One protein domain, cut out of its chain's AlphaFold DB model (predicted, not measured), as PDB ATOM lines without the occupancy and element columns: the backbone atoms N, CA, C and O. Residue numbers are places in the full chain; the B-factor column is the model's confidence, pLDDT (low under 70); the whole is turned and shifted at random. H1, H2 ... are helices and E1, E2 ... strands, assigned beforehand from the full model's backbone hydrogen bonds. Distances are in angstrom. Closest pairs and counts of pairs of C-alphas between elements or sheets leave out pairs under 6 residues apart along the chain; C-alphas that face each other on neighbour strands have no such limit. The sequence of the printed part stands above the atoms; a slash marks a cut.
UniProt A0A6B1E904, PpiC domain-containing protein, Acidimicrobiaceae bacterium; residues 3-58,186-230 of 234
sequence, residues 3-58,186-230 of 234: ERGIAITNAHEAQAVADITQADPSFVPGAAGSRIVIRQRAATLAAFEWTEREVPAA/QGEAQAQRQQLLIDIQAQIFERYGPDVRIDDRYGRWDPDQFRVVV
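AT A GLANCE: This is residues 3 to 58 and 186 to 230 of the 234 residues of the protein "PpiC domain-containing protein" of Acidimicrobiaceae bacterium (UniProt A0A6B1E904). Two long helices, H2 and H3, lie side by side and run opposite ways along the longest axis; a shorter helix, H1, crosses H2 on the side away from H3. A small sheet of three short strands sits at one end of the long pair, where H2 begins and H3 ends. The printed part has 101 residues, with three named helices and then three named strands along the chain, H1 H2 H3 E1 E2 E3, and its class is mostly helix. The sheet has the order E1 - E2 - E3, all antiparallel. The whole is compact, with a radius of gyration of the C-alphas of 14.5 A, yet elongated in outline, spanning 47 by 27 by 21 A.

IN THESE COORDINATES: H1 is residues 10 to 23, 20.0 A from first to last C-alpha, and begins with C-alpha 10 at (237.500, 220.459, 326.236). H2 is residues 34 to 54, 30.2 A long, and begins with C-alpha 34 at (244.428, 209.635, 335.355). H3, the longest helix, is residues 186 to 208 and measures 33.2 A. E1 is residues 213 to 215, 5.6 A; E2 is residues 219 to 222, 9.2 A; E3 is residues 227 to 229, 6.3 A, ending with C-alpha 229 at (242.417, 194.813, 337.041).

HOW THE PARTS SIT: H1 touches H2 at a steep tilt of 66 degrees, opposite ways; the closest C-alphas are those of His 12 and Ala 42, 4.7 A apart. H2 touches H1 with its residues 38 to 46 alone. H2 touches H3 at a shallow tilt of 26 degrees, opposite ways, with the C-alphas of Thr 51 and Ala 189 closest at 6.2 A. H1 and H3 are apart. H2 only grazes the sheet, with residues 34 to 37, while H1 and H3 are not on it. The strands form a meander, each the antiparallel neighbour of the one before. In the hairpin of E1 and E2, N 219 and O 215 are within hydrogen-bond range at 3.1 A. In the hairpin of E2 and E3, N 222 and O 227 are 2.8 A apart and N 229 and O 220 are 2.8 A apart, within hydrogen-bond range. In H1, H2 and H3 every O i to N i+4 pair is within hydrogen-bond range.

THE WHOLE: The two C-alphas farthest apart are those of Ala 58 and Asp 216, at 47.2 A. Residues 59 to 185 are not printed, and C-alphas 58 and 186 are 8.8 A apart across this cut, which lies in the link from H2 to H3. Of the links that are printed whole, none is long. The mean pLDDT of the printed part is 77.8; it is under 70 at residue 33 and residues 55 to 58, 204 to 205 and 208 to 230.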
ATOM      1  N   GLU A   3     239.983 209.873 311.184       77.94
ATOM      2  CA  GLU A   3     239.519 209.651 309.800       77.94
ATOM      3  C   GLU A   3     238.007 209.855 309.630       77.94
ATOM      4  O   GLU A   3     237.539 210.168 308.543       77.94
ATOM      5  N   ARG A   4     237.249 209.723 310.725       78.75
ATOM      6  CA  ARG A   4     235.795 209.941 310.779       78.75
ATOM      7  C   ARG A   4     235.433 211.374 311.203       78.75
ATOM      8  O   ARG A   4     234.279 211.646 311.499       78.75
ATOM      9  N   GLY A   5     236.416 212.273 311.315       84.25
ATOM     10  CA  GLY A   5     236.207 213.658 311.756       84.25
ATOM     11  C   GLY A   5     235.834 213.816 313.236       84.25
ATOM     12  O   GLY A   5     235.414 214.896 313.648       84.25
ATOM     13  N   ILE A   6     235.985 212.770 314.058       87.69
ATOM     14  CA  ILE A   6     235.582 212.800 315.470       87.69
ATOM     15  C   ILE A   6     236.650 213.526 316.293       87.69
ATOM     16  O   ILE A   6     237.749 213.002 316.502       87.69
ATOM     17  N   ALA A   7     236.315 214.723 316.781       90.56
ATOM     18  CA  ALA A   7     237.192 215.552 317.601       90.56
ATOM     19  C   ALA A   7     236.842 215.460 319.096       90.56
ATOM     20  O   ALA A   7     235.707 215.683 319.512       90.56
ATOM     21  N   ILE A   8     237.849 215.182 319.926       91.25
ATOM     22  CA  ILE A   8     237.730 215.290 321.385       91.25
ATOM     23  C   ILE A   8     237.874 216.770 321.753       91.25
ATOM     24  O   ILE A   8     238.831 217.420 321.335       91.25
ATOM     25  N   THR A   9     236.924 217.304 322.518       93.69
ATOM     26  CA  THR A   9     236.864 218.723 322.887       93.69
ATOM     27  C   THR A   9     237.133 218.900 324.379       93.69
ATOM     28  O   THR A   9     237.044 217.949 325.158       93.69
ATOM     29  N   ASN A  10     237.381 220.140 324.809       94.62
ATOM     30  CA  ASN A  10     237.500 220.459 326.236       94.62
ATOM     31  C   ASN A  10     236.208 220.146 327.011       94.62
ATOM     32  O   ASN A  10     236.273 219.798 328.185       94.62
ATOM     33  N   ALA A  11     235.041 220.244 326.361       95.81
ATOM     34  CA  ALA A  11     233.769 219.865 326.968       95.81
ATOM     35  C   ALA A  11     233.705 218.349 327.218       95.81
ATOM     36  O   ALA A  11     233.307 217.927 328.301       95.81
ATOM     37  N   HIS A  12     234.184 217.539 326.267       95.25
ATOM     38  CA  HIS A  12     234.288 216.087 326.438       95.25
ATOM     39  C   HIS A  12     235.231 215.706 327.585       95.25
ATOM     40  O   HIS A  12     234.909 214.815 328.365       95.25
ATOM     41  N   GLU A  13     236.372 216.388 327.732       93.44
ATOM     42  CA  GLU A  13     237.292 216.141 328.851       93.44
ATOM     43  C   GLU A  13     236.706 216.570 330.204       93.44
ATOM     44  O   GLU A  13     236.824 215.833 331.183       93.44
ATOM     45  N   ALA A  14     236.035 217.723 330.268       95.38
ATOM     46  CA  ALA A  14     235.384 218.189 331.491       95.38
ATOM     47  C   ALA A  14     234.261 217.238 331.939       95.38
ATOM     48  O   ALA A  14     234.192 216.874 333.114       95.38
ATOM     49  N   GLN A  15     233.428 216.784 330.997       95.81
ATOM     50  CA  GLN A  15     232.371 215.813 331.276       95.81
ATOM     51  C   GLN A  15     232.949 214.453 331.681       95.81
ATOM     52  O   GLN A  15     232.455 213.831 332.615       95.81
ATOM     53  N   ALA A  16     234.036 214.011 331.044       92.50
ATOM     54  CA  ALA A  16     234.719 212.784 331.427       92.50
ATOM     55  C   ALA A  16     235.194 212.814 332.885       92.50
ATOM     56  O   ALA A  16     234.979 211.849 333.613       92.50
ATOM     57  N   VAL A  17     235.798 213.922 333.326       92.81
ATOM     58  CA  VAL A  17     236.196 214.099 334.730       92.81
ATOM     59  C   VAL A  17     234.982 214.027 335.655       92.81
ATOM     60  O   VAL A  17     235.035 213.314 336.653       92.81
ATOM     61  N   ALA A  18     233.890 214.716 335.314       94.31
ATOM     62  CA  ALA A  18     232.667 214.697 336.112       94.31
ATOM     63  C   ALA A  18     232.082 213.279 336.242       94.31
ATOM     64  O   ALA A  18     231.827 212.837 337.361       94.31
ATOM     65  N   ASP A  19     231.942 212.550 335.131       91.69
ATOM     66  CA  ASP A  19     231.410 211.180 335.103       91.69
ATOM     67  C   ASP A  19     232.260 210.222 335.948       91.69
ATOM     68  O   ASP A  19     231.730 209.430 336.728       91.69
ATOM     69  N   ILE A  20     233.587 210.296 335.800       85.25
ATOM     70  CA  ILE A  20     234.517 209.423 336.521       85.25
ATOM     71  C   ILE A  20     234.488 209.747 338.015       85.25
ATOM     72  O   ILE A  20     234.368 208.832 338.818       85.25
ATOM     73  N   THR A  21     234.555 211.025 338.402       88.38
ATOM     74  CA  THR A  21     234.505 211.430 339.816       88.38
ATOM     75  C   THR A  21     233.148 211.133 340.456       88.38
ATOM     76  O   THR A  21     233.082 210.833 341.644       88.38
ATOM     77  N   GLN A  22     232.053 211.188 339.695       88.50
ATOM     78  CA  GLN A  22     230.738 210.788 340.190       88.50
ATOM     79  C   GLN A  22     230.660 209.276 340.442       88.50
ATOM     80  O   GLN A  22     230.111 208.858 341.461       88.50
ATOM     81  N   ALA A  23     231.190 208.462 339.525       83.06
ATOM     82  CA  ALA A  23     231.212 207.007 339.661       83.06
ATOM     83  C   ALA A  23     232.220 206.528 340.720       83.06
ATOM     84  O   ALA A  23     231.963 205.554 341.423       83.06
ATOM     85  N   ASP A  24     233.341 207.235 340.851       81.50
ATOM     86  CA  ASP A  24     234.383 207.002 341.841       81.50
ATOM     87  C   ASP A  24     234.846 208.332 342.469       81.50
ATOM     88  O   ASP A  24     235.762 208.990 341.960       81.50
ATOM     89  N   PRO A  25     234.270 208.716 343.623       87.31
ATOM     90  CA  PRO A  25     234.659 209.926 344.347       87.31
ATOM     91  C   PRO A  25     236.121 209.951 344.814       87.31
ATOM     92  O   PRO A  25     236.616 211.007 345.207       87.31
ATOM     93  N   SER A  26     236.818 208.809 344.804       82.31
ATOM     94  CA  SER A  26     238.240 208.729 345.139       82.31
ATOM     95  C   SER A  26     239.157 209.030 343.947       82.31
ATOM     96  O   SER A  26     240.374 209.143 344.123       82.31
ATOM     97  N   PHE A  27     238.613 209.184 342.737       81.69
ATOM     98  CA  PHE A  27     239.381 209.530 341.547       81.69
ATOM     99  C   PHE A  27     240.037 210.914 341.673       81.69
ATOM    100  O   PHE A  27     239.392 211.898 342.033       81.69
ATOM    101  N   VAL A  28     241.325 211.007 341.321       84.38
ATOM    102  CA  VAL A  28     242.101 212.257 341.363       84.38
ATOM    103  C   VAL A  28     242.530 212.626 339.933       84.38
ATOM    104  O   VAL A  28     243.478 212.027 339.423       84.38
ATOM    105  N   PRO A  29     241.908 213.634 339.284       77.12
ATOM    106  CA  PRO A  29     242.150 213.992 337.874       77.12
ATOM    107  C   PRO A  29     243.579 214.435 337.500       77.12
ATOM    108  O   PRO A  29     243.857 214.697 336.332       77.12
ATOM    109  N   GLY A  30     244.486 214.540 338.478       79.88
ATOM    110  CA  GLY A  30     245.902 214.877 338.291       79.88
ATOM    111  C   GLY A  30     246.889 213.775 338.693       79.88
ATOM    112  O   GLY A  30     248.094 213.996 338.602       79.88
ATOM    113  N   ALA A  31     246.414 212.610 339.150       77.12
ATOM    114  CA  ALA A  31     247.282 211.491 339.524       77.12
ATOM    115  C   ALA A  31     247.966 210.859 338.299       77.12
ATOM    116  O   ALA A  31     247.526 211.046 337.158       77.12
ATOM    117  N   ALA A  32     249.039 210.094 338.520       72.06
ATOM    118  CA  ALA A  32     249.682 209.325 337.455       72.06
ATOM    119  C   ALA A  32     248.643 208.420 336.760       72.06
ATOM    120  O   ALA A  32     247.830 207.802 337.431       72.06
ATOM    121  N   GLY A  33     248.615 208.425 335.423       68.62
ATOM    122  CA  GLY A  33     247.688 207.631 334.600       68.62
ATOM    123  C   GLY A  33     246.222 208.106 334.535       68.62
ATOM    124  O   GLY A  33     245.523 207.746 333.587       68.62
ATOM    125  N   SER A  34     245.781 209.031 335.400       76.38
ATOM    126  CA  SER A  34     244.428 209.635 335.355       76.38
ATOM    127  C   SER A  34     244.062 210.232 333.986       76.38
ATOM    128  O   SER A  34     242.933 210.101 333.513       76.38
ATOM    129  N   ARG A  35     245.045 210.819 333.288       81.81
ATOM    130  CA  ARG A  35     244.881 211.384 331.936       81.81
ATOM    131  C   ARG A  35     244.467 210.347 330.892       81.81
ATOM    132  O   ARG A  35     243.814 210.719 329.922       81.81
ATOM    133  N   ILE A  36     244.853 209.080 331.061       81.38
ATOM    134  CA  ILE A  36     244.496 207.994 330.139       81.38
ATOM    135  C   ILE A  36     243.001 207.701 330.271       81.38
ATOM    136  O   ILE A  36     242.289 207.723 329.271       81.38
ATOM    137  N   VAL A  37     242.522 207.548 331.509       80.50
ATOM    138  CA  VAL A  37     241.108 207.285 331.819       80.50
ATOM    139  C   VAL A  37     240.220 208.450 331.377       80.50
ATOM    140  O   VAL A  37     239.204 208.239 330.714       80.50
ATOM    141  N   ILE A  38     240.639 209.692 331.655       85.06
ATOM    142  CA  ILE A  38     239.912 210.899 331.232       85.06
ATOM    143  C   ILE A  38     239.823 210.967 329.709       85.06
ATOM    144  O   ILE A  38     238.735 211.155 329.172       85.06
ATOM    145  N   ARG A  39     240.938 210.772 328.990       86.25
ATOM    146  CA  ARG A  39     240.916 210.791 327.521       86.25
ATOM    147  C   ARG A  39     240.086 209.662 326.930       86.25
ATOM    148  O   ARG A  39     239.429 209.893 325.923       86.25
ATOM    149  N   GLN A  40     240.119 208.469 327.517       84.94
ATOM    150  CA  GLN A  40     239.299 207.348 327.064       84.94
ATOM    151  C   GLN A  40     237.817 207.685 327.192       84.94
ATOM    152  O   GLN A  40     237.075 207.576 326.217       84.94
ATOM    153  N   ARG A  41     237.393 208.168 328.364       89.94
ATOM    154  CA  ARG A  41     236.005 208.574 328.575       89.94
ATOM    155  C   ARG A  41     235.617 209.735 327.658       89.94
ATOM    156  O   ARG A  41     234.553 209.683 327.052       89.94
ATOM    157  N   ALA A  42     236.489 210.724 327.475       90.88
ATOM    158  CA  ALA A  42     236.256 211.842 326.561       90.88
ATOM    159  C   ALA A  42     236.144 211.388 325.093       90.88
ATOM    160  O   ALA A  42     235.312 211.902 324.349       90.88
ATOM    161  N   ALA A  43     236.939 210.398 324.679       90.19
ATOM    162  CA  ALA A  43     236.841 209.774 323.363       90.19
ATOM    163  C   ALA A  43     235.509 209.036 323.180       90.19
ATOM    164  O   ALA A  43     234.882 209.181 322.134       90.19
ATOM    165  N   THR A  44     235.050 208.300 324.195       90.00
ATOM    166  CA  THR A  44     233.731 207.652 324.185       90.00
ATOM    167  C   THR A  44     232.603 208.673 324.068       90.00
ATOM    168  O   THR A  44     231.709 208.492 323.249       90.00
ATOM    169  N   LEU A  45     232.660 209.765 324.837       92.81
ATOM    170  CA  LEU A  45     231.665 210.838 324.776       92.81
ATOM    171  C   LEU A  45     231.625 211.490 323.387       92.81
ATOM    172  O   LEU A  45     230.550 211.633 322.816       92.81
ATOM    173  N   ALA A  46     232.791 211.790 322.804       91.50
ATOM    174  CA  ALA A  46     232.886 212.335 321.450       91.50
ATOM    175  C   ALA A  46     232.351 211.365 320.381       91.50
ATOM    176  O   ALA A  46     231.708 211.787 319.422       91.50
ATOM    177  N   ALA A  47     232.609 210.062 320.536       88.88
ATOM    178  CA  ALA A  47     232.071 209.033 319.652       88.88
ATOM    179  C   ALA A  47     230.546 208.934 319.761       88.88
ATOM    180  O   ALA A  47     229.879 208.812 318.740       88.88
ATOM    181  N   PHE A  48     229.987 209.019 320.969       90.00
ATOM    182  CA  PHE A  48     228.541 208.957 321.176       90.00
ATOM    183  C   PHE A  48     227.843 210.177 320.585       90.00
ATOM    184  O   PHE A  48     226.923 210.000 319.790       90.00
ATOM    185  N   GLU A  49     228.350 211.378 320.873       90.06
ATOM    186  CA  GLU A  49     227.858 212.624 320.280       90.06
ATOM    187  C   GLU A  49     227.902 212.560 318.744       90.06
ATOM    188  O   GLU A  49     226.944 212.922 318.070       90.06
ATOM    189  N   TRP A  50     228.997 212.048 318.170       88.00
ATOM    190  CA  TRP A  50     229.090 211.841 316.728       88.00
ATOM    191  C   TRP A  50     228.048 210.842 316.222       88.00
ATOM    192  O   TRP A  50     227.320 211.180 315.300       88.00
ATOM    193  N   THR A  51     227.904 209.666 316.848       83.62
ATOM    194  CA  THR A  51     226.891 208.688 316.414       83.62
ATOM    195  C   THR A  51     225.485 209.256 316.482       83.62
ATOM    196  O   THR A  51     224.712 208.993 315.584       83.62
ATOM    197  N   GLU A  52     225.155 210.068 317.487       81.00
ATOM    198  CA  GLU A  52     223.829 210.687 317.612       81.00
ATOM    199  C   GLU A  52     223.558 211.750 316.544       81.00
ATOM    200  O   GLU A  52     222.413 211.901 316.127       81.00
ATOM    201  N   ARG A  53     224.591 212.456 316.069       81.19
ATOM    202  CA  ARG A  53     224.475 213.368 314.918       81.19
ATOM    203  C   ARG A  53     224.350 212.629 313.587       81.19
ATOM    204  O   ARG A  53     223.730 213.158 312.673       81.19
ATOM    205  N   GLU A  54     224.985 211.465 313.479       70.88
ATOM    206  CA  GLU A  54     225.098 210.700 312.235       70.88
ATOM    207  C   GLU A  54     224.057 209.588 312.101       70.88
ATOM    208  O   GLU A  54     223.915 209.062 311.001       70.88
ATOM    209  N   VAL A  55     223.314 209.227 313.164       64.94
ATOM    210  CA  VAL A  55     222.080 208.446 312.998       64.94
ATOM    211  C   VAL A  55     221.211 209.291 312.082       64.94
ATOM    212  O   VAL A  55     220.796 210.378 312.502       64.94
ATOM    213  N   PRO A  56     220.952 208.859 310.838       59.69
ATOM    214  CA  PRO A  56     220.029 209.590 310.004       59.69
ATOM    215  C   PRO A  56     218.733 209.666 310.806       59.69
ATOM    216  O   PRO A  56     218.233 208.635 311.262       59.69
ATOM    217  N   ALA A  57     218.192 210.870 311.017       55.75
ATOM    218  CA  ALA A  57     216.768 210.963 311.303       55.75
ATOM    219  C   ALA A  57     216.110 210.130 310.202       55.75
ATOM    220  O   ALA A  57     216.375 210.433 309.035       55.75
ATOM    221  N   ALA A  58     215.431 209.032 310.577       54.03
ATOM    222  CA  ALA A  58     214.872 208.046 309.652       54.03
ATOM    223  C   ALA A  58     214.373 208.795 308.421       54.03
ATOM    224  O   ALA A  58     213.567 209.713 308.578       54.03
ATOM    225  N   GLN A 186     218.578 202.889 313.940       82.38
ATOM    226  CA  GLN A 186     219.018 202.687 315.320       82.38
ATOM    227  C   GLN A 186     219.943 201.473 315.462       82.38
ATOM    228  O   GLN A 186     220.953 201.558 316.165       82.38
ATOM    229  N   GLY A 187     219.637 200.364 314.785       82.62
ATOM    230  CA  GLY A 187     220.485 199.172 314.764       82.62
ATOM    231  C   GLY A 187     221.865 199.451 314.163       82.62
ATOM    232  O   GLY A 187     222.888 199.099 314.758       82.62
ATOM    233  N   GLU A 188     221.915 200.151 313.030       84.06
ATOM    234  CA  GLU A 188     223.167 200.575 312.394       84.06
ATOM    235  C   GLU A 188     223.966 201.527 313.287       84.06
ATOM    236  O   GLU A 188     225.167 201.337 313.487       84.06
ATOM    237  N   ALA A 189     223.304 202.519 313.885       83.94
ATOM    238  CA  ALA A 189     223.928 203.440 314.825       83.94
ATOM    239  C   ALA A 189     224.521 202.718 316.039       83.94
ATOM    240  O   ALA A 189     225.644 203.011 316.460       83.94
ATOM    241  N   GLN A 190     223.797 201.742 316.591       84.44
ATOM    242  CA  GLN A 190     224.282 200.910 317.687       84.44
ATOM    243  C   GLN A 190     225.509 200.090 317.264       84.44
ATOM    244  O   GLN A 190     226.486 200.031 318.017       84.44
ATOM    245  N   ALA A 191     225.501 199.504 316.064       85.31
ATOM    246  CA  ALA A 191     226.643 198.764 315.528       85.31
ATOM    247  C   ALA A 191     227.873 199.669 315.335       85.31
ATOM    248  O   ALA A 191     228.978 199.323 315.760       85.31
ATOM    249  N   GLN A 192     227.689 200.867 314.773       85.69
ATOM    250  CA  GLN A 192     228.761 201.852 314.614       85.69
ATOM    251  C   GLN A 192     229.317 202.317 315.963       85.69
ATOM    252  O   GLN A 192     230.535 202.401 316.134       85.69
ATOM    253  N   ARG A 193     228.442 202.577 316.941       86.69
ATOM    254  CA  ARG A 193     228.830 202.928 318.311       86.69
ATOM    255  C   ARG A 193     229.678 201.829 318.942       86.69
ATOM    256  O   ARG A 193     230.726 202.129 319.508       86.69
ATOM    257  N   GLN A 194     229.255 200.573 318.818       85.56
ATOM    258  CA  GLN A 194     230.005 199.428 319.329       85.56
ATOM    259  C   GLN A 194     231.386 199.326 318.673       85.56
ATOM    260  O   GLN A 194     232.382 199.138 319.371       85.56
ATOM    261  N   GLN A 195     231.467 199.517 317.355       85.50
ATOM    262  CA  GLN A 195     232.743 199.502 316.642       85.50
ATOM    263  C   GLN A 195     233.673 200.635 317.100       85.50
ATOM    264  O   GLN A 195     234.854 200.403 317.330       85.50
ATOM    265  N   LEU A 196     233.153 201.848 317.312       87.69
ATOM    266  CA  LEU A 196     233.952 202.970 317.818       87.69
ATOM    267  C   LEU A 196     234.521 202.701 319.213       87.69
ATOM    268  O   LEU A 196     235.642 203.117 319.499       87.69
ATOM    269  N   LEU A 197     233.782 202.006 320.082       85.62
ATOM    270  CA  LEU A 197     234.294 201.607 321.395       85.62
ATOM    271  C   LEU A 197     235.475 200.640 321.272       85.62
ATOM    272  O   LEU A 197     236.479 200.830 321.960       85.62
ATOM    273  N   ILE A 198     235.380 199.662 320.367       82.88
ATOM    274  CA  ILE A 198     236.474 198.731 320.054       82.88
ATOM    275  C   ILE A 198     237.688 199.505 319.518       82.88
ATOM    276  O   ILE A 198     238.801 199.324 320.008       82.88
ATOM    277  N   ASP A 199     237.477 200.430 318.578       84.06
ATOM    278  CA  ASP A 199     238.548 201.242 317.994       84.06
ATOM    279  C   ASP A 199     239.240 202.125 319.051       84.06
ATOM    280  O   ASP A 199     240.468 202.241 319.070       84.06
ATOM    281  N   ILE A 200     238.474 202.756 319.951       83.50
ATOM    282  CA  ILE A 200     239.011 203.571 321.054       83.50
ATOM    283  C   ILE A 200     239.883 202.715 321.976       83.50
ATOM    284  O   ILE A 200     240.963 203.150 322.380       83.50
ATOM    285  N   GLN A 201     239.434 201.502 322.301       74.44
ATOM    286  CA  GLN A 201     240.198 200.567 323.123       74.44
ATOM    287  C   GLN A 201     241.490 200.117 322.427       74.44
ATOM    288  O   GLN A 201     242.555 200.142 323.048       74.44
ATOM    289  N   ALA A 202     241.433 199.795 321.133       76.88
ATOM    290  CA  ALA A 202     242.607 199.423 320.344       76.88
ATOM    291  C   ALA A 202     243.653 200.555 320.279       76.88
ATOM    292  O   ALA A 202     244.843 200.313 320.470       76.88
ATOM    293  N   GLN A 203     243.226 201.812 320.117       76.69
ATOM    294  CA  GLN A 203     244.141 202.965 320.097       76.69
ATOM    295  C   GLN A 203     244.881 203.181 321.423       76.69
ATOM    296  O   GLN A 203     246.007 203.686 321.436       76.69
ATOM    297  N   ILE A 204     244.258 202.834 322.551       69.56
ATOM    298  CA  ILE A 204     244.910 202.890 323.864       69.56
ATOM    299  C   ILE A 204     246.003 201.827 323.937       69.56
ATOM    300  O   ILE A 204     247.125 202.144 324.336       69.56
ATOM    301  N   PHE A 205     245.694 200.606 323.500       64.62
ATOM    302  CA  PHE A 205     246.660 199.514 323.433       64.62
ATOM    303  C   PHE A 205     247.869 199.874 322.559       64.62
ATOM    304  O   PHE A 205     249.003 199.768 323.017       64.62
ATOM    305  N   GLU A 206     247.646 200.381 321.344       73.38
ATOM    306  CA  GLU A 206     248.731 200.782 320.438       73.38
ATOM    307  C   GLU A 206     249.602 201.904 321.011       73.38
ATOM    308  O   GLU A 206     250.823 201.897 320.852       73.38
ATOM    309  N   ARG A 207     248.990 202.894 321.672       75.19
ATOM    310  CA  ARG A 207     249.712 204.079 322.152       75.19
ATOM    311  C   ARG A 207     250.499 203.827 323.432       75.19
ATOM    312  O   ARG A 207     251.556 204.433 323.601       75.19
ATOM    313  N   TYR A 208     249.963 203.034 324.352       69.50
ATOM    314  CA  TYR A 208     250.528 202.907 325.695       69.50
ATOM    315  C   TYR A 208     251.072 201.501 326.000       69.50
ATOM    316  O   TYR A 208     251.882 201.359 326.912       69.50
ATOM    317  N   GLY A 209     250.719 200.490 325.201       62.00
ATOM    318  CA  GLY A 209     251.150 199.104 325.378       62.00
ATOM    319  C   GLY A 209     250.353 198.337 326.449       62.00
ATOM    320  O   GLY A 209     249.523 198.918 327.149       62.00
ATOM    321  N   PRO A 210     250.590 197.020 326.594       61.09
ATOM    322  CA  PRO A 210     249.868 196.162 327.543       61.09
ATOM    323  C   PRO A 210     250.252 196.386 329.015       61.09
ATOM    324  O   PRO A 210     249.492 196.030 329.908       61.09
ATOM    325  N   ASP A 211     251.415 196.982 329.295       60.50
ATOM    326  CA  ASP A 211     251.994 197.064 330.646       60.50
ATOM    327  C   ASP A 211     251.723 198.389 331.374       60.50
ATOM    328  O   ASP A 211     252.450 198.794 332.284       60.50
ATOM    329  N   VAL A 212     250.657 199.087 330.989       61.84
ATOM    330  CA  VAL A 212     250.331 200.399 331.549       61.84
ATOM    331  C   VAL A 212     249.748 200.242 332.946       61.84
ATOM    332  O   VAL A 212     248.631 199.751 333.131       61.84
ATOM    333  N   ARG A 213     250.488 200.726 333.949       61.88
ATOM    334  CA  ARG A 213     249.922 201.013 335.274       61.88
ATOM    335  C   ARG A 213     249.095 202.289 335.176       61.88
ATOM    336  O   ARG A 213     249.646 203.367 334.951       61.88
ATOM    337  N   ILE A 214     247.778 202.149 335.305       56.59
ATOM    338  CA  ILE A 214     246.843 203.278 335.210       56.59
ATOM    339  C   ILE A 214     246.776 204.059 336.531       56.59
ATOM    340  O   ILE A 214     246.621 205.272 336.490       56.59
ATOM    341  N   ASP A 215     246.930 203.397 337.680       56.25
ATOM    342  CA  ASP A 215     247.038 204.003 339.020       56.25
ATOM    343  C   ASP A 215     247.527 202.915 339.995       56.25
ATOM    344  O   ASP A 215     247.204 201.736 339.822       56.25
ATOM    345  N   ASP A 216     248.251 203.292 341.048       54.44
ATOM    346  CA  ASP A 216     248.694 202.352 342.085       54.44
ATOM    347  C   ASP A 216     247.537 201.759 342.915       54.44
ATOM    348  O   ASP A 216     247.718 200.725 343.554       54.44
ATOM    349  N   ARG A 217     246.348 202.374 342.881       54.72
ATOM    350  CA  ARG A 217     245.123 201.932 343.574       54.72
ATOM    351  C   ARG A 217     244.209 201.050 342.728       54.72
ATOM    352  O   ARG A 217     243.448 200.272 343.293       54.72
ATOM    353  N   TYR A 218     244.252 201.185 341.400       54.78
ATOM    354  CA  TYR A 218     243.365 200.447 340.494       54.78
ATOM    355  C   TYR A 218     244.068 199.253 339.834       54.78
ATOM    356  O   TYR A 218     243.389 198.311 339.446       54.78
ATOM    357  N   GLY A 219     245.405 199.229 339.781       62.47
ATOM    358  CA  GLY A 219     246.185 198.099 339.266       62.47
ATOM    359  C   GLY A 219     246.590 198.250 337.795       62.47
ATOM    360  O   GLY A 219     246.837 199.361 337.310       62.47
ATOM    361  N   ARG A 220     246.742 197.128 337.084       66.44
ATOM    362  CA  ARG A 220     247.214 197.098 335.687       66.44
ATOM    363  C   ARG A 220     246.042 197.096 334.714       66.44
ATOM    364  O   ARG A 220     244.991 196.521 334.982       66.44
ATOM    365  N   TRP A 221     246.224 197.745 333.569       60.56
ATOM    366  CA  TRP A 221     245.321 197.564 332.436       60.56
ATOM    367  C   TRP A 221     245.407 196.113 331.933       60.56
ATOM    368  O   TRP A 221     246.502 195.633 331.654       60.56
ATOM    369  N   ASP A 222     244.270 195.423 331.833       62.12
ATOM    370  CA  ASP A 222     244.153 194.100 331.218       62.12
ATOM    371  C   ASP A 222     243.638 194.269 329.777       62.12
ATOM    372  O   ASP A 222     242.484 194.678 329.579       62.12
ATOM    373  N   PRO A 223     244.481 193.994 328.766       51.66
ATOM    374  CA  PRO A 223     244.125 194.179 327.366       51.66
ATOM    375  C   PRO A 223     243.142 193.123 326.841       51.66
ATOM    376  O   PRO A 223     242.418 193.424 325.897       51.66
ATOM    377  N   ASP A 224     243.069 191.938 327.450       56.91
ATOM    378  CA  ASP A 224     242.166 190.861 327.022       56.91
ATOM    379  C   ASP A 224     240.751 191.074 327.576       56.91
ATOM    380  O   ASP A 224     239.753 190.702 326.958       56.91
ATOM    381  N   GLN A 225     240.654 191.700 328.752       58.06
ATOM    382  CA  GLN A 225     239.384 192.015 329.412       58.06
ATOM    383  C   GLN A 225     238.925 193.460 329.208       58.06
ATOM    384  O   GLN A 225     237.852 193.831 329.691       58.06
ATOM    385  N   PHE A 226     239.730 194.275 328.521       51.44
ATOM    386  CA  PHE A 226     239.468 195.688 328.246       51.44
ATOM    387  C   PHE A 226     239.073 196.501 329.489       51.44
ATOM    388  O   PHE A 226     238.188 197.363 329.442       51.44
ATOM    389  N   ARG A 227     239.714 196.219 330.626       57.19
ATOM    390  CA  ARG A 227     239.422 196.861 331.914       57.19
ATOM    391  C   ARG A 227     240.673 196.992 332.766       57.19
ATOM    392  O   ARG A 227     241.675 196.327 332.533       57.19
ATOM    393  N   VAL A 228     240.594 197.819 333.802       59.81
ATOM    394  CA  VAL A 228     241.630 197.868 334.837       59.81
ATOM    395  C   VAL A 228     241.400 196.723 335.829       59.81
ATOM    396  O   VAL A 228     240.286 196.555 336.327       59.81
ATOM    397  N   VAL A 229     242.439 195.931 336.093       61.81
ATOM    398  CA  VAL A 229     242.417 194.813 337.041       61.81
ATOM    399  C   VAL A 229     243.289 195.164 338.238       61.81
ATOM    400  O   VAL A 229     244.468 195.492 338.099       61.81
ATOM    401  N   VAL A 230     242.688 195.081 339.424       63.00
ATOM    402  CA  VAL A 230     243.375 195.335 340.689       63.00
ATOM    403  C   VAL A 230     244.259 194.137 341.012       63.00
ATOM    404  O   VAL A 230     243.765 193.009 341.077       63.00
TER     405      VAL A 230